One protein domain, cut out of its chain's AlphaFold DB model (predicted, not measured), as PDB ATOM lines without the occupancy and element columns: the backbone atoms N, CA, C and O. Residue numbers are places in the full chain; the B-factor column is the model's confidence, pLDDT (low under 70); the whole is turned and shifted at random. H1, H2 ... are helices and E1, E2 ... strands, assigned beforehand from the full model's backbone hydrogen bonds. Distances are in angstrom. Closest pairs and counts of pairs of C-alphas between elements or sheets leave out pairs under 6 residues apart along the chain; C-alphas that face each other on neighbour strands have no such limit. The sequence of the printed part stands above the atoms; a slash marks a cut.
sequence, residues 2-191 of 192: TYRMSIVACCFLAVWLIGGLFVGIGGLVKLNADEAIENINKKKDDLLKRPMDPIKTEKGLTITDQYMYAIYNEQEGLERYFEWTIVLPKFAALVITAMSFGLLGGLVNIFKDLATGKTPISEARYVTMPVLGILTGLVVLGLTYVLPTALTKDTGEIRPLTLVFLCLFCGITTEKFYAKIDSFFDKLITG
ATOM      1  N   THR A   2      50.328  -9.070   0.746       61.69
ATOM      2  CA  THR A   2      49.947  -7.851   1.489       61.69
ATOM      3  C   THR A   2      48.475  -7.775   1.915       61.69
ATOM      4  O   THR A   2      48.201  -7.458   3.063       61.69
ATOM      5  N   TYR A   3      47.521  -8.149   1.054       70.25
ATOM      6  CA  TYR A   3      46.085  -8.029   1.370       70.25
ATOM      7  C   TYR A   3      45.624  -8.919   2.541       70.25
ATOM      8  O   TYR A   3      44.846  -8.491   3.388       70.25
ATOM      9  N   ARG A   4      46.151 -10.151   2.635       73.75
ATOM     10  CA  ARG A   4      45.829 -11.075   3.738       73.75
ATOM     11  C   ARG A   4      46.345 -10.557   5.083       73.75
ATOM     12  O   ARG A   4      45.650 -10.696   6.081       73.75
ATOM     13  N   MET A   5      47.522  -9.923   5.099       75.25
ATOM     14  CA  MET A   5      48.086  -9.332   6.318       75.25
ATOM     15  C   MET A   5      47.276  -8.122   6.802       75.25
ATOM     16  O   MET A   5      47.053  -7.992   8.002       75.25
ATOM     17  N   SER A   6      46.754  -7.299   5.888       79.56
ATOM     18  CA  SER A   6      45.909  -6.153   6.251       79.56
ATOM     19  C   SER A   6      44.586  -6.568   6.899       79.56
ATOM     20  O   SER A   6      44.178  -5.960   7.883       79.56
ATOM     21  N   ILE A   7      43.928  -7.620   6.393       86.00
ATOM     22  CA  ILE A   7      42.672  -8.119   6.987       86.00
ATOM     23  C   ILE A   7      42.917  -8.626   8.408       86.00
ATOM     24  O   ILE A   7      42.184  -8.263   9.323       86.00
ATOM     25  N   VAL A   8      43.968  -9.429   8.599       87.19
ATOM     26  CA  VAL A   8      44.320  -9.968   9.919       87.19
ATOM     27  C   VAL A   8      44.590  -8.831  10.906       87.19
ATOM     28  O   VAL A   8      44.022  -8.836  11.997       87.19
ATOM     29  N   ALA A   9      45.374  -7.822  10.514       85.94
ATOM     30  CA  ALA A   9      45.642  -6.656  11.354       85.94
ATOM     31  C   ALA A   9      44.350  -5.916  11.751       85.94
ATOM     32  O   ALA A   9      44.158  -5.613  12.928       85.94
ATOM     33  N   CYS A  10      43.431  -5.686  10.807       88.50
ATOM     34  CA  CYS A  10      42.132  -5.072  11.098       88.50
ATOM     35  C   CYS A  10      41.305  -5.897  12.093       88.50
ATOM     36  O   CYS A  10      40.740  -5.329  13.026       88.50
ATOM     37  N   CYS A  11      41.255  -7.223  11.931       90.88
ATOM     38  CA  CYS A  11      40.548  -8.104  12.862       90.88
ATOM     39  C   CYS A  11      41.136  -8.016  14.274       90.88
ATOM     40  O   CYS A  11      40.382  -7.864  15.233       90.88
ATOM     41  N   PHE A  12      42.464  -8.043  14.414       91.56
ATOM     42  CA  PHE A  12      43.116  -7.884  15.717       91.56
ATOM     43  C   PHE A  12      42.809  -6.526  16.350       91.56
ATOM     44  O   PHE A  12      42.434  -6.475  17.519       91.56
ATOM     45  N   LEU A  13      42.919  -5.432  15.593       91.75
ATOM     46  CA  LEU A  13      42.616  -4.091  16.101       91.75
ATOM     47  C   LEU A  13      41.150  -3.959  16.530       91.75
ATOM     48  O   LEU A  13      40.878  -3.359  17.567       91.75
ATOM     49  N   ALA A  14      40.217  -4.552  15.782       94.00
ATOM     50  CA  ALA A  14      38.801  -4.568  16.140       94.00
ATOM     51  C   ALA A  14      38.546  -5.365  17.428       94.00
ATOM     52  O   ALA A  14      37.833  -4.887  18.307       94.00
ATOM     53  N   VAL A  15      39.165  -6.542  17.572       95.88
ATOM     54  CA  VAL A  15      39.064  -7.357  18.795       95.88
ATOM     55  C   VAL A  15      39.632  -6.604  19.995       95.88
ATOM     56  O   VAL A  15      38.979  -6.544  21.034       95.88
ATOM     57  N   TRP A  16      40.803  -5.979  19.852       96.06
ATOM     58  CA  TRP A  16      41.399  -5.180  20.919       96.06
ATOM     59  C   TRP A  16      40.531  -3.982  21.302       96.06
ATOM     60  O   TRP A  16      40.354  -3.715  22.489       96.06
ATOM     61  N   LEU A  17      39.966  -3.282  20.318       96.56
ATOM     62  CA  LEU A  17      39.113  -2.121  20.551       96.56
ATOM     63  C   LEU A  17      37.823  -2.512  21.276       96.56
ATOM     64  O   LEU A  17      37.507  -1.931  22.310       96.56
ATOM     65  N   ILE A  18      37.095  -3.501  20.754       97.12
ATOM     66  CA  ILE A  18      35.814  -3.939  21.322       97.12
ATOM     67  C   ILE A  18      36.040  -4.589  22.688       97.12
ATOM     68  O   ILE A  18      35.349  -4.247  23.645       97.12
ATOM     69  N   GLY A  19      37.030  -5.479  22.798       96.56
ATOM     70  CA  GLY A  19      37.375  -6.146  24.050       96.56
ATOM     71  C   GLY A  19      37.838  -5.159  25.116       96.56
ATOM     72  O   GLY A  19      37.309  -5.168  26.224       96.56
ATOM     73  N   GLY A  20      38.760  -4.255  24.776       96.50
ATOM     74  CA  GLY A  20      39.239  -3.216  25.689       96.50
ATOM     75  C   GLY A  20      38.130  -2.263  26.131       96.50
ATOM     76  O   GLY A  20      38.037  -1.937  27.310       96.50
ATOM     77  N   LEU A  21      37.243  -1.854  25.222       96.62
ATOM     78  CA  LEU A  21      36.120  -0.985  25.564       96.62
ATOM     79  C   LEU A  21      35.104  -1.698  26.465       96.62
ATOM     80  O   LEU A  21      34.708  -1.145  27.487       96.62
ATOM     81  N   PHE A  22      34.713  -2.928  26.125       96.62
ATOM     82  CA  PHE A  22      33.753  -3.707  26.910       96.62
ATOM     83  C   PHE A  22      34.271  -3.982  28.326       96.62
ATOM     84  O   PHE A  22      33.580  -3.717  29.310       96.62
ATOM     85  N   VAL A  23      35.512  -4.461  28.431       96.69
ATOM     86  CA  VAL A  23      36.148  -4.792  29.708       96.69
ATOM     87  C   VAL A  23      36.429  -3.527  30.530       96.69
ATOM     88  O   VAL A  23      36.166  -3.504  31.733       96.69
ATOM     89  N   GLY A  24      36.894  -2.453  29.888       96.06
ATOM     90  CA  GLY A  24      37.167  -1.171  30.538       96.06
ATOM     91  C   GLY A  24      35.910  -0.479  31.066       96.06
ATOM     92  O   GLY A  24      35.909  -0.014  32.205       96.06
ATOM     93  N   ILE A  25      34.828  -0.444  30.278       95.50
ATOM     94  CA  ILE A  25      33.540   0.105  30.727       95.50
ATOM     95  C   ILE A  25      32.968  -0.750  31.856       95.50
ATOM     96  O   ILE A  25      32.551  -0.186  32.861       95.50
ATOM     97  N   GLY A  26      32.993  -2.082  31.743       95.25
ATOM     98  CA  GLY A  26      32.504  -2.960  32.809       95.25
ATOM     99  C   GLY A  26      33.224  -2.717  34.138       95.25
ATOM    100  O   GLY A  26      32.578  -2.519  35.166       95.25
ATOM    101  N   GLY A  27      34.558  -2.640  34.110       94.94
ATOM    102  CA  GLY A  27      35.350  -2.290  35.290       94.94
ATOM    103  C   GLY A  27      35.004  -0.906  35.853       94.94
ATOM    104  O   GLY A  27      34.803  -0.770  37.058       94.94
ATOM    105  N   LEU A  28      34.849   0.108  34.997       94.25
ATOM    106  CA  LEU A  28      34.477   1.463  35.415       94.25
ATOM    107  C   LEU A  28      33.081   1.527  36.055       94.25
ATOM    108  O   LEU A  28      32.918   2.152  37.100       94.25
ATOM    109  N   VAL A  29      32.079   0.888  35.446       94.19
ATOM    110  CA  VAL A  29      30.707   0.857  35.979       94.19
ATOM    111  C   VAL A  29      30.690   0.158  37.335       94.19
ATOM    112  O   VAL A  29      30.073   0.670  38.266       94.19
ATOM    113  N   LYS A  30      31.434  -0.945  37.490       94.00
ATOM    114  CA  LYS A  30      31.583  -1.642  38.776       94.00
ATOM    115  C   LYS A  30      32.171  -0.739  39.858       94.00
ATOM    116  O   LYS A  30      31.647  -0.704  40.966       94.00
ATOM    117  N   LEU A  31      33.219   0.018  39.537       92.88
ATOM    118  CA  LEU A  31      33.838   0.943  40.490       92.88
ATOM    119  C   LEU A  31      32.897   2.075  40.898       92.88
ATOM    120  O   LEU A  31      32.807   2.388  42.082       92.88
ATOM    121  N   ASN A  32      32.169   2.647  39.940       92.25
ATOM    122  CA  ASN A  32      31.193   3.696  40.224       92.25
ATOM    123  C   ASN A  32      30.036   3.173  41.091       92.25
ATOM    124  O   ASN A  32      29.620   3.858  42.022       92.25
ATOM    125  N   ALA A  33      29.545   1.960  40.822       92.75
ATOM    126  CA  ALA A  33      28.506   1.327  41.631       92.75
ATOM    127  C   ALA A  33      29.000   1.027  43.054       92.75
ATOM    128  O   ALA A  33      28.280   1.275  44.016       92.75
ATOM    129  N   ASP A  34      30.243   0.557  43.214       91.88
ATOM    130  CA  ASP A  34      30.834   0.328  44.537       91.88
ATOM    131  C   ASP A  34      30.959   1.634  45.336       91.88
ATOM    132  O   ASP A  34      30.624   1.662  46.521       91.88
ATOM    133  N   GLU A  35      31.374   2.732  44.696       91.12
ATOM    134  CA  GLU A  35      31.393   4.060  45.324       91.12
ATOM    135  C   GLU A  35      29.984   4.555  45.683       91.12
ATOM    136  O   GLU A  35      29.775   5.118  46.763       91.12
ATOM    137  N   ALA A  36      28.996   4.338  44.812       91.06
ATOM    138  CA  ALA A  36      27.604   4.692  45.078       91.06
ATOM    139  C   ALA A  36      27.046   3.907  46.276       91.06
ATOM    140  O   ALA A  36      26.481   4.510  47.193       91.06
ATOM    141  N   ILE A  37      27.281   2.594  46.328       91.69
ATOM    142  CA  ILE A  37      26.878   1.722  47.439       91.69
ATOM    143  C   ILE A  37      27.572   2.141  48.736       91.69
ATOM    144  O   ILE A  37      26.926   2.211  49.782       91.69
ATOM    145  N   GLU A  38      28.859   2.486  48.701       91.25
ATOM    146  CA  GLU A  38      29.563   2.989  49.883       91.25
ATOM    147  C   GLU A  38      28.943   4.300  50.400       91.25
ATOM    148  O   GLU A  38      28.743   4.478  51.606       91.25
ATOM    149  N   ASN A  39      28.561   5.202  49.496       90.69
ATOM    150  CA  ASN A  39      27.872   6.445  49.846       90.69
ATOM    151  C   ASN A  39      26.450   6.212  50.385       90.69
ATOM    152  O   ASN A  39      26.007   6.946  51.273       90.69
ATOM    153  N   ILE A  40      25.744   5.193  49.888       91.06
ATOM    154  CA  ILE A  40      24.449   4.749  50.423       91.06
ATOM    155  C   ILE A  40      24.632   4.179  51.835       91.06
ATOM    156  O   ILE A  40      23.896   4.555  52.747       91.06
ATOM    157  N   ASN A  41      25.662   3.357  52.051       91.44
ATOM    158  CA  ASN A  41      25.994   2.782  53.357       91.44
ATOM    159  C   ASN A  41      26.307   3.859  54.402       91.44
ATOM    160  O   ASN A  41      25.880   3.739  55.550       91.44
ATOM    161  N   LYS A  42      26.970   4.953  54.006       91.94
ATOM    162  CA  LYS A  42      27.204   6.124  54.876       91.94
ATOM    163  C   LYS A  42      25.903   6.813  55.321       91.94
ATOM    164  O   LYS A  42      25.900   7.478  56.350       91.94
ATOM    165  N   LYS A  43      24.803   6.649  54.577       91.12
ATOM    166  CA  LYS A  43      23.472   7.231  54.858       91.12
ATOM    167  C   LYS A  43      22.455   6.199  55.353       91.12
ATOM    168  O   LYS A  43      21.254   6.474  55.369       91.12
ATOM    169  N   LYS A  44      22.910   5.005  55.736       89.75
ATOM    170  CA  LYS A  44      22.052   3.864  56.077       89.75
ATOM    171  C   LYS A  44      20.975   4.210  57.107       89.75
ATOM    172  O   LYS A  44      19.801   3.932  56.871       89.75
ATOM    173  N   ASP A  45      21.353   4.857  58.205       88.06
ATOM    174  CA  ASP A  45      20.432   5.158  59.310       88.06
ATOM    175  C   ASP A  45      19.323   6.146  58.924       88.06
ATOM    176  O   ASP A  45      18.226   6.093  59.485       88.06
ATOM    177  N   ASP A  46      19.582   7.023  57.952       86.75
ATOM    178  CA  ASP A  46      18.594   7.971  57.433       86.75
ATOM    179  C   ASP A  46      17.651   7.311  56.425       86.75
ATOM    180  O   ASP A  46      16.461   7.627  56.384       86.75
ATOM    181  N   LEU A  47      18.173   6.389  55.611       84.50
ATOM    182  CA  LEU A  47      17.414   5.690  54.574       84.50
ATOM    183  C   LEU A  47      16.506   4.601  55.153       84.50
ATOM    184  O   LEU A  47      15.393   4.427  54.667       84.50
ATOM    185  N   LEU A  48      16.930   3.919  56.219       84.12
ATOM    186  CA  LEU A  48      16.109   2.910  56.901       84.12
ATOM    187  C   LEU A  48      14.866   3.499  57.585       84.12
ATOM    188  O   LEU A  48      13.875   2.801  57.772       84.12
ATOM    189  N   LYS A  49      14.903   4.782  57.963       83.31
ATOM    190  CA  LYS A  49      13.785   5.468  58.635       83.31
ATOM    191  C   LYS A  49      12.722   5.983  57.668       83.31
ATOM    192  O   LYS A  49      11.684   6.464  58.119       83.31
ATOM    193  N   ARG A  50      12.980   5.938  56.361       79.12
ATOM    194  CA  ARG A  50      12.063   6.426  55.332       79.12
ATOM    195  C   ARG A  50      11.217   5.256  54.830       79.12
ATOM    196  O   ARG A  50      11.752   4.402  54.122       79.12
ATOM    197  N   PRO A  51       9.927   5.179  55.205       71.31
ATOM    198  CA  PRO A  51       9.052   4.147  54.677       71.31
ATOM    199  C   PRO A  51       8.872   4.353  53.171       71.31
ATOM    200  O   PRO A  51       8.791   5.488  52.692       71.31
ATOM    201  N   MET A  52       8.811   3.250  52.438       78.88
ATOM    202  CA  MET A  52       8.555   3.226  51.006       78.88
ATOM    203  C   MET A  52       7.418   2.244  50.738       78.88
ATOM    204  O   MET A  52       7.312   1.220  51.416       78.88
ATOM    205  N   ASP A  53       6.570   2.548  49.758       77.94
ATOM    206  CA  ASP A  53       5.592   1.571  49.290       77.94
ATOM    207  C   ASP A  53       6.331   0.350  48.720       77.94
ATOM    208  O   ASP A  53       7.318   0.520  48.000       77.94
ATOM    209  N   PRO A  54       5.894  -0.881  49.036       78.19
ATOM    210  CA  PRO A  54       6.589  -2.084  48.609       78.19
ATOM    211  C   PRO A  54       6.654  -2.174  47.084       78.19
ATOM    212  O   PRO A  54       5.626  -2.247  46.407       78.19
ATOM    213  N   ILE A  55       7.872  -2.235  46.550       81.50
ATOM    214  CA  ILE A  55       8.120  -2.444  45.121       81.50
ATOM    215  C   ILE A  55       8.494  -3.907  44.899       81.50
ATOM    216  O   ILE A  55       9.319  -4.468  45.624       81.50
ATOM    217  N   LYS A  56       7.895  -4.527  43.878       78.94
ATOM    218  CA  LYS A  56       8.339  -5.825  43.363       78.94
ATOM    219  C   LYS A  56       9.363  -5.606  42.257       78.94
ATOM    220  O   LYS A  56       9.049  -4.958  41.262       78.94
ATOM    221  N   THR A  57      10.560  -6.150  42.432       77.75
ATOM    222  CA  THR A  57      11.605  -6.122  41.402       77.75
ATOM    223  C   THR A  57      11.291  -7.087  40.257       77.75
ATOM    224  O   THR A  57      10.431  -7.962  40.397       77.75
ATOM    225  N   GLU A  58      12.022  -6.990  39.140       75.19
ATOM    226  CA  GLU A  58      11.906  -7.939  38.015       75.19
ATOM    227  C   GLU A  58      12.149  -9.399  38.448       75.19
ATOM    228  O   GLU A  58      11.554 -10.326  37.903       75.19
ATOM    229  N   LYS A  59      12.960  -9.607  39.495       73.38
ATOM    230  CA  LYS A  59      13.237 -10.921  40.105       73.38
ATOM    231  C   LYS A  59      12.175 -11.370  41.123       73.38
ATOM    232  O   LYS A  59      12.339 -12.407  41.763       73.38
ATOM    233  N   GLY A  60      11.102 -10.600  41.307       77.25
ATOM    234  CA  GLY A  60      10.019 -10.903  42.246       77.25
ATOM    235  C   GLY A  60      10.347 -10.629  43.720       77.25
ATOM    236  O   GLY A  60       9.566 -11.015  44.592       77.25
ATOM    237  N   LEU A  61      11.466  -9.959  44.019       78.25
ATOM    238  CA  LEU A  61      11.814  -9.565  45.387       78.25
ATOM    239  C   LEU A  61      10.947  -8.380  45.805       78.25
ATOM    240  O   LEU A  61      10.798  -7.420  45.054       78.25
ATOM    241  N   THR A  62      10.369  -8.452  47.003       80.81
ATOM    242  CA  THR A  62       9.611  -7.332  47.574       80.81
ATOM    243  C   THR A  62      10.558  -6.500  48.421       80.81
ATOM    244  O   THR A  62      11.052  -6.982  49.439       80.81
ATOM    245  N   ILE A  63      10.821  -5.272  47.989       80.88
ATOM    246  CA  ILE A  63      11.658  -4.320  48.713       80.88
ATOM    247  C   ILE A  63      10.741  -3.329  49.424       80.88
ATOM    248  O   ILE A  63       9.926  -2.667  48.784       80.88
ATOM    249  N   THR A  64      10.861  -3.255  50.748       78.69
ATOM    250  CA  THR A  64      10.024  -2.408  51.616       78.69
ATOM    251  C   THR A  64      10.759  -1.183  52.151       78.69
ATOM    252  O   THR A  64      10.134  -0.282  52.702       78.69
ATOM    253  N   ASP A  65      12.085  -1.155  52.035       82.50
ATOM    254  CA  ASP A  65      12.924  -0.098  52.579       82.50
ATOM    255  C   ASP A  65      13.713   0.623  51.478       82.50
ATOM    256  O   ASP A  65      14.203   0.025  50.516       82.50
ATOM    257  N   GLN A  66      13.842   1.943  51.632       84.81
ATOM    258  CA  GLN A  66      14.502   2.793  50.643       84.81
ATOM    259  C   GLN A  66      16.000   2.470  50.493       84.81
ATOM    260  O   GLN A  66      16.588   2.721  49.443       84.81
ATOM    261  N   TYR A  67      16.621   1.911  51.533       87.19
ATOM    262  CA  TYR A  67      18.034   1.547  51.538       87.19
ATOM    263  C   TYR A  67      18.322   0.362  50.603       87.19
ATOM    264  O   TYR A  67      19.168   0.472  49.714       87.19
ATOM    265  N   MET A  68      17.583  -0.738  50.742       84.94
ATOM    266  CA  MET A  68      17.691  -1.912  49.877       84.94
ATOM    267  C   MET A  68      17.283  -1.582  48.442       84.94
ATOM    268  O   MET A  68      17.905  -2.088  47.511       84.94
ATOM    269  N   TYR A  69      16.299  -0.695  48.251       86.88
ATOM    270  CA  TYR A  69      15.923  -0.224  46.917       86.88
ATOM    271  C   TYR A  69      17.075   0.533  46.247       86.88
ATOM    272  O   TYR A  69      17.395   0.268  45.091       86.88
ATOM    273  N   ALA A  70      17.736   1.435  46.980       86.62
ATOM    274  CA  ALA A  70      18.871   2.189  46.459       86.62
ATOM    275  C   ALA A  70      20.042   1.271  46.073       86.62
ATOM    276  O   ALA A  70      20.604   1.437  44.996       86.62
ATOM    277  N   ILE A  71      20.375   0.272  46.900       88.81
ATOM    278  CA  ILE A  71      21.428  -0.705  46.569       88.81
ATOM    279  C   ILE A  71      21.041  -1.538  45.343       88.81
ATOM    280  O   ILE A  71      21.860  -1.711  44.443       88.81
ATOM    281  N   TYR A  72      19.803  -2.035  45.295       88.25
ATOM    282  CA  TYR A  72      19.319  -2.845  44.177       88.25
ATOM    283  C   TYR A  72      19.371  -2.068  42.856       88.25
ATOM    284  O   TYR A  72      19.865  -2.589  41.861       88.25
ATOM    285  N   ASN A  73      18.937  -0.806  42.858       88.50
ATOM    286  CA  ASN A  73      18.938   0.046  41.670       88.50
ATOM    287  C   ASN A  73      20.355   0.275  41.105       88.50
ATOM    288  O   ASN A  73      20.536   0.290  39.890       88.50
ATOM    289  N   GLU A  74      21.370   0.407  41.967       89.25
ATOM    290  CA  GLU A  74      22.771   0.507  41.522       89.25
ATOM    291  C   GLU A  74      23.310  -0.826  40.965       89.25
ATOM    292  O   GLU A  74      24.166  -0.837  40.079       89.25
ATOM    293  N   GLN A  75      22.811  -1.966  41.453       88.62
ATOM    294  CA  GLN A  75      23.258  -3.299  41.028       88.62
ATOM    295  C   GLN A  75      22.550  -3.817  39.771       88.62
ATOM    296  O   GLN A  75      23.160  -4.543  38.987       88.62
ATOM    297  N   GLU A  76      21.299  -3.430  39.530       86.12
ATOM    298  CA  GLU A  76      20.490  -3.928  38.410       86.12
ATOM    299  C   GLU A  76      21.144  -3.654  37.043       86.12
ATOM    300  O   GLU A  76      21.188  -4.522  36.166       86.12
ATOM    301  N   GLY A  77      21.743  -2.471  36.874       79.88
ATOM    302  CA  GLY A  77      22.485  -2.127  35.658       79.88
ATOM    303  C   GLY A  77      23.725  -3.003  35.433       79.88
ATOM    304  O   GLY A  77      24.027  -3.368  34.292       79.88
ATOM    305  N   LEU A  78      24.423  -3.377  36.512       87.00
ATOM    306  CA  LEU A  78      25.574  -4.282  36.459       87.00
ATOM    307  C   LEU A  78      25.148  -5.705  36.113       87.00
ATOM    308  O   LEU A  78      25.754  -6.320  35.239       87.00
ATOM    309  N   GLU A  79      24.094  -6.206  36.751       86.19
ATOM    310  CA  GLU A  79      23.560  -7.550  36.510       86.19
ATOM    311  C   GLU A  79      23.127  -7.752  35.060       86.19
ATOM    312  O   GLU A  79      23.334  -8.825  34.500       86.19
ATOM    313  N   ARG A  80      22.578  -6.714  34.422       87.81
ATOM    314  CA  ARG A  80      22.056  -6.830  33.059       87.81
ATOM    315  C   ARG A  80      23.132  -6.861  31.971       87.81
ATOM    316  O   ARG A  80      22.956  -7.557  30.974       87.81
ATOM    317  N   TYR A  81      24.203  -6.081  32.117       89.25
ATOM    318  CA  TYR A  81      25.181  -5.873  31.035       89.25
ATOM    319  C   TYR A  81      26.600  -6.341  31.373       89.25
ATOM    320  O   TYR A  81      27.385  -6.628  30.468       89.25
ATOM    321  N   PHE A  82      26.939  -6.431  32.658       93.38
ATOM    322  CA  PHE A  82      28.296  -6.679  33.142       93.38
ATOM    323  C   PHE A  82      28.307  -7.663  34.319       93.38
ATOM    324  O   PHE A  82      29.051  -7.469  35.278       93.38
ATOM    325  N   GLU A  83      27.516  -8.737  34.245       92.25
ATOM    326  CA  GLU A  83      27.362  -9.727  35.326       92.25
ATOM    327  C   GLU A  83      28.713 -10.254  35.847       92.25
ATOM    328  O   GLU A  83      28.932 -10.374  37.052       92.25
ATOM    329  N   TRP A  84      29.675 -10.462  34.942       92.19
ATOM    330  CA  TRP A  84      31.035 -10.906  35.269       92.19
ATOM    331  C   TRP A  84      31.782  -9.980  36.241       92.19
ATOM    332  O   TRP A  84      32.715 -10.419  36.913       92.19
ATOM    333  N   THR A  85      31.394  -8.707  36.333       93.56
ATOM    334  CA  THR A  85      32.043  -7.726  37.212       93.56
ATOM    335  C   THR A  85      31.574  -7.808  38.658       93.56
ATOM    336  O   THR A  85      32.279  -7.335  39.548       93.56
ATOM    337  N   ILE A  86      30.419  -8.423  38.923       90.00
ATOM    338  CA  ILE A  86      29.791  -8.437  40.254       90.00
ATOM    339  C   ILE A  86      30.670  -9.164  41.268       90.00
ATOM    340  O   ILE A  86      30.833  -8.707  42.398       90.00
ATOM    341  N   VAL A  87      31.283 -10.267  40.842       91.25
ATOM    342  CA  VAL A  87      32.162 -11.097  41.676       91.25
ATOM    343  C   VAL A  87      33.572 -10.525  41.827       91.25
ATOM    344  O   VAL A  87      34.377 -11.067  42.584       91.25
ATOM    345  N   LEU A  88      33.907  -9.448  41.107       92.44
ATOM    346  CA  LEU A  88      35.252  -8.890  41.147       92.44
ATOM    347  C   LEU A  88      35.463  -8.017  42.387       92.44
ATOM    348  O   LEU A  88      34.668  -7.109  42.648       92.44
ATOM    349  N   PRO A  89      36.579  -8.207  43.115       93.31
ATOM    350  CA  PRO A  89      36.967  -7.264  44.153       93.31
ATOM    351  C   PRO A  89      37.321  -5.901  43.533       93.31
ATOM    352  O   PRO A  89      37.888  -5.845  42.438       93.31
ATOM    353  N   LYS A  90      37.064  -4.804  44.268       90.62
ATOM    354  CA  LYS A  90      37.315  -3.403  43.843       90.62
ATOM    355  C   LYS A  90      38.705  -3.224  43.212       90.62
ATOM    356  O   LYS A  90      38.842  -2.624  42.151       90.62
ATOM    357  N   PHE A  91      39.739  -3.820  43.811       90.50
ATOM    358  CA  PHE A  91      41.106  -3.764  43.282       90.50
ATOM    359  C   PHE A  91      41.267  -4.457  41.919       90.50
ATOM    360  O   PHE A  91      41.913  -3.910  41.029       90.50
ATOM    361  N   ALA A  92      40.661  -5.629  41.712       93.88
ATOM    362  CA  ALA A  92      40.719  -6.304  40.414       93.88
ATOM    363  C   ALA A  92      39.990  -5.491  39.335       93.88
ATOM    364  O   ALA A  92      40.510  -5.348  38.229       93.88
ATOM    365  N   ALA A  93      38.838  -4.897  39.667       94.31
ATOM    366  CA  ALA A  93      38.123  -4.001  38.760       94.31
ATOM    367  C   ALA A  93      38.981  -2.779  38.367       94.31
ATOM    368  O   ALA A  93      39.034  -2.430  37.188       94.31
ATOM    369  N   LEU A  94      39.727  -2.186  39.309       93.62
ATOM    370  CA  LEU A  94      40.695  -1.111  39.033       93.62
ATOM    371  C   LEU A  94      41.816  -1.546  38.090       93.62
ATOM    372  O   LEU A  94      42.090  -0.853  37.113       93.62
ATOM    373  N   VAL A  95      42.444  -2.693  38.361       95.31
ATOM    374  CA  VAL A  95      43.520  -3.243  37.522       95.31
ATOM    375  C   VAL A  95      43.026  -3.467  36.096       95.31
ATOM    376  O   VAL A  95      43.635  -2.983  35.144       95.31
ATOM    377  N   ILE A  96      41.881  -4.131  35.948       95.75
ATOM    378  CA  ILE A  96      41.269  -4.430  34.651       95.75
ATOM    379  C   ILE A  96      40.910  -3.142  33.899       95.75
ATOM    380  O   ILE A  96      41.181  -3.027  32.699       95.75
ATOM    381  N   THR A  97      40.355  -2.152  34.600       95.88
ATOM    382  CA  THR A  97      40.043  -0.827  34.046       95.88
ATOM    383  C   THR A  97      41.313  -0.146  33.537       95.88
ATOM    384  O   THR A  97      41.379   0.250  32.373       95.88
ATOM    385  N   ALA A  98      42.358  -0.069  34.365       96.31
ATOM    386  CA  ALA A  98      43.625   0.568  34.015       96.31
ATOM    387  C   ALA A  98      44.298  -0.097  32.804       96.31
ATOM    388  O   ALA A  98      44.717   0.593  31.872       96.31
ATOM    389  N   MET A  99      44.351  -1.434  32.783       97.44
ATOM    390  CA  MET A  99      44.869  -2.212  31.653       97.44
ATOM    391  C   MET A  99      44.095  -1.916  30.366       97.44
ATOM    392  O   MET A  99      44.696  -1.663  29.324       97.44
ATOM    393  N   SER A 100      42.765  -1.912  30.450       97.44
ATOM    394  CA  SER A 100      41.884  -1.711  29.299       97.44
ATOM    395  C   SER A 100      42.017  -0.306  28.715       97.44
ATOM    396  O   SER A 100      42.182  -0.154  27.507       97.44
ATOM    397  N   PHE A 101      42.025   0.734  29.549       97.06
ATOM    398  CA  PHE A 101      42.190   2.107  29.063       97.06
ATOM    399  C   PHE A 101      43.617   2.407  28.599       97.06
ATOM    400  O   PHE A 101      43.791   3.131  27.618       97.06
ATOM    401  N   GLY A 102      44.629   1.801  29.226       96.44
ATOM    402  CA  GLY A 102      46.003   1.836  28.723       96.44
ATOM    403  C   GLY A 102      46.118   1.218  27.326       96.44
ATOM    404  O   GLY A 102      46.696   1.822  26.419       96.44
ATOM    405  N   LEU A 103      45.491   0.057  27.119       97.31
ATOM    406  CA  LEU A 103      45.388  -0.590  25.811       97.31
ATOM    407  C   LEU A 103      44.700   0.300  24.773       97.31
ATOM    408  O   LEU A 103      45.219   0.462  23.668       97.31
ATOM    409  N   LEU A 104      43.550   0.887  25.121       97.19
ATOM    410  CA  LEU A 104      42.812   1.788  24.233       97.19
ATOM    411  C   LEU A 104      43.664   3.002  23.845       97.19
ATOM    412  O   LEU A 104      43.661   3.402  22.681       97.19
ATOM    413  N   GLY A 105      44.446   3.545  24.779       93.94
ATOM    414  CA  GLY A 105      45.409   4.600  24.476       93.94
ATOM    415  C   GLY A 105      46.459   4.158  23.448       93.94
ATOM    416  O   GLY A 105      46.698   4.867  22.467       93.94
ATOM    417  N   GLY A 106      47.016   2.954  23.609       93.94
ATOM    418  CA  GLY A 106      47.944   2.361  22.639       93.94
ATOM    419  C   GLY A 106      47.320   2.172  21.249       93.94
ATOM    420  O   GLY A 106      47.959   2.466  20.236       93.94
ATOM    421  N   LEU A 107      46.050   1.758  21.180       94.88
ATOM    422  CA  LEU A 107      45.306   1.658  19.916       94.88
ATOM    423  C   LEU A 107      45.096   3.019  19.252       94.88
ATOM    424  O   LEU A 107      45.265   3.137  18.040       94.88
ATOM    425  N   VAL A 108      44.762   4.056  20.023       94.56
ATOM    426  CA  VAL A 108      44.615   5.420  19.495       94.56
ATOM    427  C   VAL A 108      45.926   5.906  18.879       94.56
ATOM    428  O   VAL A 108      45.897   6.540  17.823       94.56
ATOM    429  N   ASN A 109      47.074   5.574  19.476       91.81
ATOM    430  CA  ASN A 109      48.370   5.904  18.886       91.81
ATOM    431  C   ASN A 109      48.584   5.195  17.534       91.81
ATOM    432  O   ASN A 109      48.964   5.842  16.559       91.81
ATOM    433  N   ILE A 110      48.236   3.906  17.432       92.31
ATOM    434  CA  ILE A 110      48.279   3.172  16.154       92.31
ATOM    435  C   ILE A 110      47.366   3.831  15.114       92.31
ATOM    436  O   ILE A 110      47.796   4.085  13.990       92.31
ATOM    437  N   PHE A 111      46.116   4.140  15.472       92.38
ATOM    438  CA  PHE A 111      45.177   4.782  14.549       92.38
ATOM    439  C   PHE A 111      45.667   6.151  14.089       92.38
ATOM    440  O   PHE A 111      45.523   6.487  12.917       92.38
ATOM    441  N   LYS A 112      46.295   6.918  14.980       92.25
ATOM    442  CA  LYS A 112      46.920   8.195  14.639       92.25
ATOM    443  C   LYS A 112      48.063   8.018  13.638       92.25
ATOM    444  O   LYS A 112      48.133   8.772  12.668       92.25
ATOM    445  N   ASP A 113      48.949   7.047  13.843       90.19
ATOM    446  CA  ASP A 113      50.078   6.808  12.935       90.19
ATOM    447  C   ASP A 113      49.618   6.308  11.558       90.19
ATOM    448  O   ASP A 113      50.163   6.736  10.538       90.19
ATOM    449  N   LEU A 114      48.563   5.486  11.517       89.69
ATOM    450  CA  LEU A 114      47.912   5.060  10.275       89.69
ATOM    451  C   LEU A 114      47.231   6.233   9.556       89.69
ATOM    452  O   LEU A 114      47.435   6.426   8.360       89.69
ATOM    453  N   ALA A 115      46.451   7.043  10.277       90.06
ATOM    454  CA  ALA A 115      45.710   8.172   9.710       90.06
ATOM    455  C   ALA A 115      46.628   9.291   9.201       90.06
ATOM    456  O   ALA A 115      46.301   9.973   8.234       90.06
ATOM    457  N   THR A 116      47.791   9.473   9.834       91.69
ATOM    458  CA  THR A 116      48.807  10.447   9.398       91.69
ATOM    459  C   THR A 116      49.740   9.901   8.316       91.69
ATOM    460  O   THR A 116      50.630  10.622   7.871       91.69
ATOM    461  N   GLY A 117      49.556   8.647   7.888       85.44
ATOM    462  CA  GLY A 117      50.373   8.016   6.853       85.44
ATOM    463  C   GLY A 117      51.829   7.781   7.259       85.44
ATOM    464  O   GLY A 117      52.665   7.545   6.393       85.44
ATOM    465  N   LYS A 118      52.151   7.845   8.560       86.25
ATOM    466  CA  LYS A 118      53.517   7.626   9.061       86.25
ATOM    467  C   LYS A 118      53.967   6.181   8.915       86.25
ATOM    468  O   LYS A 118      55.154   5.936   8.734       86.25
ATOM    469  N   THR A 119      53.028   5.247   9.039       84.69
ATOM    470  CA  THR A 119      53.300   3.809   8.983       84.69
ATOM    471  C   THR A 119      52.233   3.128   8.126       84.69
ATOM    472  O   THR A 119      51.045   3.384   8.340       84.69
ATOM    473  N   PRO A 120      52.597   2.260   7.167       83.94
ATOM    474  CA  PRO A 120      51.621   1.456   6.443       83.94
ATOM    475  C   PRO A 120      51.013   0.381   7.359       83.94
ATOM    476  O   PRO A 120      51.653  -0.112   8.284       83.94
ATOM    477  N   ILE A 121      49.782  -0.056   7.066       81.00
ATOM    478  CA  ILE A 121      49.070  -1.054   7.888       81.00
ATOM    479  C   ILE A 121      49.820  -2.388   8.031       81.00
ATOM    480  O   ILE A 121      49.697  -3.057   9.052       81.00
ATOM    481  N   SER A 122      50.629  -2.758   7.034       78.88
ATOM    482  CA  SER A 122      51.453  -3.971   7.051       78.88
ATOM    483  C   SER A 122      52.583  -3.932   8.079       78.88
ATOM    484  O   SER A 122      53.066  -4.987   8.477       78.88
ATOM    485  N   GLU A 123      53.000  -2.740   8.498       82.19
ATOM    486  CA  GLU A 123      54.082  -2.520   9.466       82.19
ATOM    487  C   GLU A 123      53.548  -2.036  10.820       82.19
ATOM    488  O   GLU A 123      54.310  -1.811  11.763       82.19
ATOM    489  N   ALA A 124      52.225  -1.889  10.942       82.94
ATOM    490  CA  ALA A 124      51.594  -1.478  12.178       82.94
ATOM    491  C   ALA A 124      51.852  -2.508  13.283       82.94
ATOM    492  O   ALA A 124      51.656  -3.713  13.127       82.94
ATOM    493  N   ARG A 125      52.248  -2.017  14.453       88.12
ATOM    494  CA  ARG A 125      52.555  -2.825  15.637       88.12
ATOM    495  C   ARG A 125      51.286  -3.223  16.406       88.12
ATOM    496  O   ARG A 125      51.150  -2.914  17.585       88.12
ATOM    497  N   TYR A 126      50.352  -3.914  15.748       88.50
ATOM    498  CA  TYR A 126      49.000  -4.213  16.261       88.50
ATOM    499  C   TYR A 126      48.937  -5.170  17.471       88.50
ATOM    500  O   TYR A 126      47.863  -5.356  18.034       88.50
ATOM    501  N   VAL A 127      50.060  -5.768  17.892       89.94
ATOM    502  CA  VAL A 127      50.162  -6.561  19.138       89.94
ATOM    503  C   VAL A 127      50.995  -5.840  20.193       89.94
ATOM    504  O   VAL A 127      50.556  -5.680  21.327       89.94
ATOM    505  N   THR A 128      52.192  -5.375  19.831       91.25
ATOM    506  CA  THR A 128      53.134  -4.815  20.807       91.25
ATOM    507  C   THR A 128      52.689  -3.459  21.344       91.25
ATOM    508  O   THR A 128      52.835  -3.233  22.539       91.25
ATOM    509  N   MET A 129      52.089  -2.585  20.525       91.31
ATOM    510  CA  MET A 129      51.587  -1.288  21.006       91.31
ATOM    511  C   MET A 129      50.418  -1.430  21.996       91.31
ATOM    512  O   MET A 129      50.489  -0.817  23.060       91.31
ATOM    513  N   PRO A 130      49.381  -2.252  21.736       93.25
ATOM    514  CA  PRO A 130      48.324  -2.501  22.719       93.25
ATOM    515  C   PRO A 130      48.847  -3.087  24.032       93.25
ATOM    516  O   PRO A 130      48.475  -2.609  25.101       93.25
ATOM    517  N   VAL A 131      49.754  -4.070  23.969       94.44
ATOM    518  CA  VAL A 131      50.374  -4.671  25.164       94.44
ATOM    519  C   VAL A 131      51.191  -3.643  25.945       94.44
ATOM    520  O   VAL A 131      51.104  -3.580  27.170       94.44
ATOM    521  N   LEU A 132      51.950  -2.790  25.258       93.00
ATOM    522  CA  LEU A 132      52.690  -1.714  25.911       93.00
ATOM    523  C   LEU A 132      51.739  -0.682  26.542       93.00
ATOM    524  O   LEU A 132      52.012  -0.172  27.629       93.00
ATOM    525  N   GLY A 133      50.588  -0.432  25.916       94.69
ATOM    526  CA  GLY A 133      49.489   0.342  26.488       94.69
ATOM    527  C   GLY A 133      48.951  -0.267  27.787       94.69
ATOM    528  O   GLY A 133      48.829   0.448  28.781       94.69
ATOM    529  N   ILE A 134      48.708  -1.585  27.828       96.12
ATOM    530  CA  ILE A 134      48.314  -2.312  29.054       96.12
ATOM    531  C   ILE A 134      49.322  -2.056  30.178       96.12
ATOM    532  O   ILE A 134      48.939  -1.652  31.278       96.12
ATOM    533  N   LEU A 135      50.610  -2.275  29.896       95.62
ATOM    534  CA  LEU A 135      51.681  -2.081  30.877       95.62
ATOM    535  C   LEU A 135      51.752  -0.625  31.343       95.62
ATOM    536  O   LEU A 135      51.892  -0.369  32.536       95.62
ATOM    537  N   THR A 136      51.568   0.325  30.425       93.88
ATOM    538  CA  THR A 136      51.492   1.753  30.755       93.88
ATOM    539  C   THR A 136      50.347   2.028  31.726       93.88
ATOM    540  O   THR A 136      50.546   2.708  32.730       93.88
ATOM    541  N   GLY A 137      49.165   1.462  31.473       94.56
ATOM    542  CA  GLY A 137      48.010   1.566  32.362       94.56
ATOM    543  C   GLY A 137      48.303   1.055  33.776       94.56
ATOM    544  O   GLY A 137      47.983   1.737  34.748       94.56
ATOM    545  N   LEU A 138      48.979  -0.092  33.894       95.00
ATOM    546  CA  LEU A 138      49.403  -0.653  35.183       95.00
ATOM    547  C   LEU A 138      50.425   0.228  35.908       95.00
ATOM    548  O   LEU A 138      50.304   0.437  37.115       95.00
ATOM    549  N   VAL A 139      51.409   0.770  35.187       93.06
ATOM    550  CA  VAL A 139      52.392   1.695  35.768       93.06
ATOM    551  C   VAL A 139      51.695   2.956  36.273       93.06
ATOM    552  O   VAL A 139      51.951   3.382  37.394       93.06
ATOM    553  N   VAL A 140      50.773   3.524  35.494       92.56
ATOM    554  CA  VAL A 140      49.980   4.692  35.906       92.56
ATOM    555  C   VAL A 140      49.154   4.388  37.151       92.56
ATOM    556  O   VAL A 140      49.157   5.191  38.083       92.56
ATOM    557  N   LEU A 141      48.495   3.231  37.209       92.38
ATOM    558  CA  LEU A 141      47.764   2.788  38.396       92.38
ATOM    559  C   LEU A 141      48.691   2.716  39.617       92.38
ATOM    560  O   LEU A 141      48.386   3.307  40.651       92.38
ATOM    561  N   GLY A 142      49.842   2.054  39.478       89.31
ATOM    562  CA  GLY A 142      50.841   1.941  40.538       89.31
ATOM    563  C   GLY A 142      51.330   3.304  41.019       89.31
ATOM    564  O   GLY A 142      51.310   3.572  42.216       89.31
ATOM    565  N   LEU A 143      51.684   4.205  40.099       88.00
ATOM    566  CA  LEU A 143      52.096   5.570  40.436       88.00
ATOM    567  C   LEU A 143      50.989   6.344  41.154       88.00
ATOM    568  O   LEU A 143      51.273   7.058  42.110       88.00
ATOM    569  N   THR A 144      49.735   6.179  40.734       86.81
ATOM    570  CA  THR A 144      48.592   6.879  41.337       86.81
ATOM    571  C   THR A 144      48.303   6.383  42.756       86.81
ATOM    572  O   THR A 144      47.805   7.157  43.562       86.81
ATOM    573  N   TYR A 145      48.657   5.140  43.097       82.50
ATOM    574  CA  TYR A 145      48.585   4.630  44.472       82.50
ATOM    575  C   TYR A 145      49.820   4.987  45.307       82.50
ATOM    576  O   TYR A 145      49.693   5.414  46.451       82.50
ATOM    577  N   VAL A 146      51.018   4.839  44.739       80.56
ATOM    578  CA  VAL A 146      52.281   5.059  45.456       80.56
ATOM    579  C   VAL A 146      52.499   6.538  45.772       80.56
ATOM    580  O   VAL A 146      52.954   6.853  46.869       80.56
ATOM    581  N   LEU A 147      52.171   7.454  44.852       77.12
ATOM    582  CA  LEU A 147      52.413   8.889  45.047       77.12
ATOM    583  C   LEU A 147      51.654   9.460  46.255       77.12
ATOM    584  O   LEU A 147      52.311  10.061  47.104       77.12
ATOM    585  N   PRO A 148      50.328   9.266  46.405       71.69
ATOM    586  CA  PRO A 148      49.621   9.693  47.606       71.69
ATOM    587  C   PRO A 148      50.185   9.039  48.864       71.69
ATOM    588  O   PRO A 148      50.502   9.749  49.804       71.69
ATOM    589  N   THR A 149      50.412   7.722  48.880       72.69
ATOM    590  CA  THR A 149      50.949   7.039  50.073       72.69
ATOM    591  C   THR A 149      52.342   7.534  50.478       72.69
ATOM    592  O   THR A 149      52.667   7.556  51.662       72.69
ATOM    593  N   ALA A 150      53.174   7.948  49.520       68.62
ATOM    594  CA  ALA A 150      54.492   8.511  49.801       68.62
ATOM    595  C   ALA A 150      54.431   9.978  50.271       68.62
ATOM    596  O   ALA A 150      55.282  10.405  51.052       68.62
ATOM    597  N   LEU A 151      53.455  10.757  49.789       69.38
ATOM    598  CA  LEU A 151      53.346  12.201  50.040       69.38
ATOM    599  C   LEU A 151      52.421  12.551  51.214       69.38
ATOM    600  O   LEU A 151      52.590  13.599  51.839       69.38
ATOM    601  N   THR A 152      51.446  11.699  51.522       69.00
ATOM    602  CA  THR A 152      50.431  11.910  52.556       69.00
ATOM    603  C   THR A 152      50.286  10.657  53.418       69.00
ATOM    604  O   THR A 152      50.308   9.540  52.913       69.00
ATOM    605  N   LYS A 153      50.109  10.824  54.738       58.31
ATOM    606  CA  LYS A 153      49.837   9.693  55.652       58.31
ATOM    607  C   LYS A 153      48.450   9.070  55.446       58.31
ATOM    608  O   LYS A 153      48.210   7.976  55.945       58.31
ATOM    609  N   ASP A 154      47.580   9.746  54.701       56.28
ATOM    610  CA  ASP A 154      46.256   9.257  54.339       56.28
ATOM    611  C   ASP A 154      46.271   8.604  52.955       56.28
ATOM    612  O   ASP A 154      46.839   9.128  51.991       56.28
ATOM    613  N   THR A 155      45.609   7.454  52.847       58.78
ATOM    614  CA  THR A 155      45.312   6.808  51.568       58.78
ATOM    615  C   THR A 155      44.182   7.574  50.886       58.78
ATOM    616  O   THR A 155      43.013   7.392  51.223       58.78
ATOM    617  N   GLY A 156      44.517   8.457  49.947       62.34
ATOM    618  CA  GLY A 156      43.512   9.116  49.114       62.34
ATOM    619  C   GLY A 156      42.791   8.104  48.221       62.34
ATOM    620  O   GLY A 156      43.437   7.296  47.553       62.34
ATOM    621  N   GLU A 157      41.457   8.142  48.187       69.06
ATOM    622  CA  GLU A 157      40.690   7.374  47.204       69.06
ATOM    623  C   GLU A 157      40.875   7.978  45.808       69.06
ATOM    624  O   GLU A 157      40.651   9.170  45.577       69.06
ATOM    625  N   ILE A 158      41.308   7.148  44.860       72.44
ATOM    626  CA  ILE A 158      41.492   7.563  43.472       72.44
ATOM    627  C   ILE A 158      40.133   7.545  42.791       72.44
ATOM    628  O   ILE A 158      39.534   6.484  42.637       72.44
ATOM    629  N   ARG A 159      39.687   8.708  42.306       81.94
ATOM    630  CA  ARG A 159      38.470   8.803  41.494       81.94
ATOM    631  C   ARG A 159      38.633   7.975  40.206       81.94
ATOM    632  O   ARG A 159      39.538   8.285  39.422       81.94
ATOM    633  N   PRO A 160      37.752   6.996  39.924       82.31
ATOM    634  CA  PRO A 160      37.862   6.098  38.775       82.31
ATOM    635  C   PRO A 160      37.999   6.840  37.446       82.31
ATOM    636  O   PRO A 160      38.833   6.490  36.617       82.31
ATOM    637  N   LEU A 161      37.255   7.935  37.266       86.69
ATOM    638  CA  LEU A 161      37.317   8.747  36.050       86.69
ATOM    639  C   LEU A 161      38.702   9.376  35.816       86.69
ATOM    640  O   LEU A 161      39.172   9.447  34.681       86.69
ATOM    641  N   THR A 162      39.375   9.814  36.884       86.06
ATOM    642  CA  THR A 162      40.732  10.370  36.795       86.06
ATOM    643  C   THR A 162      41.722   9.293  36.370       86.06
ATOM    644  O   THR A 162      42.542   9.538  35.486       86.06
ATOM    645  N   LEU A 163      41.608   8.089  36.939       86.50
ATOM    646  CA  LEU A 163      42.429   6.947  36.546       86.50
ATOM    647  C   LEU A 163      42.229   6.599  35.066       86.50
ATOM    648  O   LEU A 163      43.207   6.468  34.336       86.50
ATOM    649  N   VAL A 164      40.977   6.518  34.608       89.25
ATOM    650  CA  VAL A 164      40.637   6.254  33.201       89.25
ATOM    651  C   VAL A 164      41.324   7.248  32.268       89.25
ATOM    652  O   VAL A 164      41.981   6.844  31.306       89.25
ATOM    653  N   PHE A 165      41.216   8.546  32.571       89.94
ATOM    654  CA  PHE A 165      41.822   9.591  31.753       89.94
ATOM    655  C   PHE A 165      43.351   9.488  31.729       89.94
ATOM    656  O   PHE A 165      43.952   9.569  30.658       89.94
ATOM    657  N   LEU A 166      43.982   9.269  32.886       89.75
ATOM    658  CA  LEU A 166      45.434   9.127  32.984       89.75
ATOM    659  C   LEU A 166      45.936   7.890  32.235       89.75
ATOM    660  O   LEU A 166      46.867   8.003  31.442       89.75
ATOM    661  N   CYS A 167      45.307   6.727  32.424       91.88
ATOM    662  CA  CYS A 167      45.694   5.494  31.738       91.88
ATOM    663  C   CYS A 167      45.558   5.635  30.217       91.88
ATOM    664  O   CYS A 167      46.478   5.265  29.489       91.88
ATOM    665  N   LEU A 168      44.461   6.228  29.735       89.81
ATOM    666  CA  LEU A 168      44.255   6.468  28.308       89.81
ATOM    667  C   LEU A 168      45.271   7.470  27.747       89.81
ATOM    668  O   LEU A 168      45.906   7.199  26.729       89.81
ATOM    669  N   PHE A 169      45.479   8.605  28.418       90.62
ATOM    670  CA  PHE A 169      46.414   9.639  27.969       90.62
ATOM    671  C   PHE A 169      47.870   9.152  27.954       90.62
ATOM    672  O   PHE A 169      48.603   9.369  26.981       90.62
ATOM    673  N   CYS A 170      48.296   8.458  29.010       87.69
ATOM    674  CA  CYS A 170      49.617   7.845  29.068       87.69
ATOM    675  C   CYS A 170      49.751   6.734  28.023       87.69
ATOM    676  O   CYS A 170      50.789   6.669  27.377       87.69
ATOM    677  N   GLY A 171      48.700   5.944  27.779       84.69
ATOM    678  CA  GLY A 171      48.657   4.949  26.702       84.69
ATOM    679  C   GLY A 171      48.848   5.558  25.303       84.69
ATOM    680  O   GLY A 171      49.585   5.031  24.475       84.69
ATOM    681  N   ILE A 172      48.241   6.719  25.034       89.81
ATOM    682  CA  ILE A 172      48.440   7.456  23.767       89.81
ATOM    683  C   ILE A 172      49.896   7.911  23.615       89.81
ATOM    684  O   ILE A 172      50.414   8.026  22.505       89.81
ATOM    685  N   THR A 173      50.558   8.207  24.731       90.12
ATOM    686  CA  THR A 173      51.912   8.769  24.773       90.12
ATOM    687  C   THR A 173      52.951   7.777  25.287       90.12
ATOM    688  O   THR A 173      54.024   8.196  25.717       90.12
ATOM    689  N   THR A 174      52.672   6.474  25.197       86.69
ATOM    690  CA  THR A 174      53.431   5.413  25.867       86.69
ATOM    691  C   THR A 174      54.943   5.481  25.638       86.69
ATOM    692  O   THR A 174      55.704   5.399  26.597       86.69
ATOM    693  N   GLU A 175      55.410   5.698  24.405       85.12
ATOM    694  CA  GLU A 175      56.855   5.797  24.129       85.12
ATOM    695  C   GLU A 175      57.504   6.974  24.873       85.12
ATOM    696  O   GLU A 175      58.553   6.837  25.500       85.12
ATOM    697  N   LYS A 176      56.841   8.139  24.860       88.19
ATOM    698  CA  LYS A 176      57.303   9.332  25.583       88.19
ATOM    699  C   LYS A 176      57.204   9.145  27.092       88.19
ATOM    700  O   LYS A 176      58.024   9.689  27.824       88.19
ATOM    701  N   PHE A 177      56.191   8.418  27.550       84.38
ATOM    702  CA  PHE A 177      55.986   8.111  28.956       84.38
ATOM    703  C   PHE A 177      57.142   7.268  29.501       84.38
ATOM    704  O   PHE A 177      57.774   7.692  30.468       84.38
ATOM    705  N   TYR A 178      57.488   6.156  28.843       84.88
ATOM    706  CA  TYR A 178      58.624   5.323  29.252       84.88
ATOM    707  C   TYR A 178      59.957   6.067  29.158       84.88
ATOM    708  O   TYR A 178      60.703   6.067  30.130       84.88
ATOM    709  N   ALA A 179      60.212   6.811  28.076       87.62
ATOM    710  CA  ALA A 179      61.430   7.622  27.966       87.62
ATOM    711  C   ALA A 179      61.563   8.650  29.107       87.62
ATOM    712  O   ALA A 179      62.660   8.945  29.583       87.62
ATOM    713  N   LYS A 180      60.438   9.209  29.566       86.38
ATOM    714  CA  LYS A 180      60.424  10.145  30.690       86.38
ATOM    715  C   LYS A 180      60.653   9.433  32.022       86.38
ATOM    716  O   LYS A 180      61.361   9.983  32.859       86.38
ATOM    717  N   ILE A 181      60.079   8.245  32.212       84.56
ATOM    718  CA  ILE A 181      60.330   7.407  33.392       84.56
ATOM    719  C   ILE A 181      61.810   7.034  33.481       84.56
ATOM    720  O   ILE A 181      62.408   7.261  34.530       84.56
ATOM    721  N   ASP A 182      62.408   6.555  32.390       86.00
ATOM    722  CA  ASP A 182      63.834   6.218  32.347       86.00
ATOM    723  C   ASP A 182      64.687   7.438  32.710       86.00
ATOM    724  O   ASP A 182      65.517   7.368  33.611       86.00
ATOM    725  N   SER A 183      64.390   8.609  32.130       87.25
ATOM    726  CA  SER A 183      65.088   9.850  32.487       87.25
ATOM    727  C   SER A 183      64.939  10.232  33.966       87.25
ATOM    728  O   SER A 183      65.863  10.809  34.540       87.25
ATOM    729  N   PHE A 184      63.795   9.951  34.597       85.69
ATOM    730  CA  PHE A 184      63.618  10.180  36.032       85.69
ATOM    731  C   PHE A 184      64.453   9.212  36.873       85.69
ATOM    732  O   PHE A 184      65.082   9.655  37.833       85.69
ATOM    733  N   PHE A 185      64.485   7.925  36.519       84.69
ATOM    734  CA  PHE A 185      65.308   6.937  37.219       84.69
ATOM    735  C   PHE A 185      66.798   7.223  37.061       84.69
ATOM    736  O   PHE A 185      67.522   7.184  38.054       84.69
ATOM    737  N   ASP A 186      67.240   7.600  35.863       85.56
ATOM    738  CA  ASP A 186      68.627   7.982  35.611       85.56
ATOM    739  C   ASP A 186      69.050   9.145  36.507       85.56
ATOM    740  O   ASP A 186      70.093   9.070  37.158       85.56
ATOM    741  N   LYS A 187      68.225  10.194  36.617       85.81
ATOM    742  CA  LYS A 187      68.482  11.327  37.525       85.81
ATOM    743  C   LYS A 187      68.528  10.901  38.990       85.81
ATOM    744  O   LYS A 187      69.392  11.344  39.741       85.81
ATOM    745  N   LEU A 188      67.621  10.016  39.396       82.44
ATOM    746  CA  LEU A 188      67.530   9.547  40.776       82.44
ATOM    747  C   LEU A 188      68.733   8.673  41.171       82.44
ATOM    748  O   LEU A 188      69.216   8.779  42.295       82.44
ATOM    749  N   ILE A 189      69.244   7.857  40.244       82.38
ATOM    750  CA  ILE A 189      70.417   6.995  40.455       82.38
ATOM    751  C   ILE A 189      71.723   7.793  40.359       82.38
ATOM    752  O   ILE A 189      72.635   7.577  41.155       82.38
ATOM    753  N   THR A 190      71.836   8.712  39.396       78.88
ATOM    754  CA  THR A 190      73.076   9.478  39.162       78.88
ATOM    755  C   THR A 190      73.193  10.752  40.003       78.88
ATOM    756  O   THR A 190      74.261  11.365  40.012       78.88
ATOM    757  N   GLY A 191      72.143  11.141  40.735       58.84
ATOM    758  CA  GLY A 191      72.159  12.273  41.668       58.84
ATOM    759  C   GLY A 191      72.360  13.644  41.009       58.84
ATOM    760  O   GLY A 191      72.748  14.589  41.699       58.84
TER     761      GLY A 191
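AT A GLANCE: This is residues 2 to 191 of the 192 residues of an uncharacterized protein of Mucilaginibacter sp. OK098 (UniProt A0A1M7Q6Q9). One very long helix, H1, makes the long axis; H4 and H6 pack on it as a bundle, and H5 crosses H4 and H6 on the side away from H1. Near its far end H3 folds back beside H1, and the small hairpin of E1 and E2 lies beyond that end, while residues 179 to 191, mostly H7, stick out from the cluster. The printed part has 190 residues, with seven named helices and two antiparallel strands in the order H1 H2 E1 E2 H3 H4 H5 H6 H7, mostly helix. It is loose and flat, with a radius of gyration of the C-alphas of 21.3 A and spans of 65 by 52 by 24 A.

HOW THE PARTS SIT: Begin with H1, residues 2 to 42; H2, residues 44 to 47, meets it only through their link. Next look at the hairpin of E1, residues 51 to 56, and E2, residues 62 to 65, where N 55 and O 63 are 3.1 A apart and N 63 and O 55 are 2.9 A apart, within hydrogen-bond range. H3, residues 66 to 81, has a kink of 29 degrees near residue 74 and touches residues 26 to 40 of H1, opposite ways at a shallow tilt of 7 degrees; their closest C-alphas, Ala 33 and Glu 74, are 5.8 A apart. H4, residues 90 to 115, touches H1, closest at the C-alphas of Gly 24 and Thr 97, 4.5 A, at 35.0 degrees, a shallow tilt only just short of steep. H5, residues 128 to 151, touches H4 at a steep tilt of 48 degrees, closest at the C-alphas of Gly 102 and Gly 137, 4.2 A. H6, residues 160 to 172, touches H4, closest at the C-alphas of Gly 105 and Gly 171, 4.0 A. H7, residues 174 to 190, touches H5, closest at the C-alphas of Thr 136 and Thr 174, 6.4 A, and is apart from H1. Every O i to N i+4 pair is within hydrogen-bond range in H1, H4, H6 and H7; H3 has 10 of 12, H5 19 of 20, and H2 is too short for such a pair.

IN THESE COORDINATES: Find C-alpha 2 at (49.947, -7.851, 1.489); from there H1 runs 59.7 A to C-alpha 42 at (27.204, 6.124, 54.876). H3 spans 24.0 A, H4 37.0 A, H5 33.8 A and H6 18.4 A. H7 runs 24.1 A to C-alpha 190 at (73.076, 9.478, 39.162).

THE WHOLE: The C-alphas farthest apart, Thr 2 and Lys 49, are 68.9 A apart. The printed part has no cut. The link from H4 to H5 is long, with 12 residues. The pLDDT is under 70 at residues 2, 150 to 157 and 191.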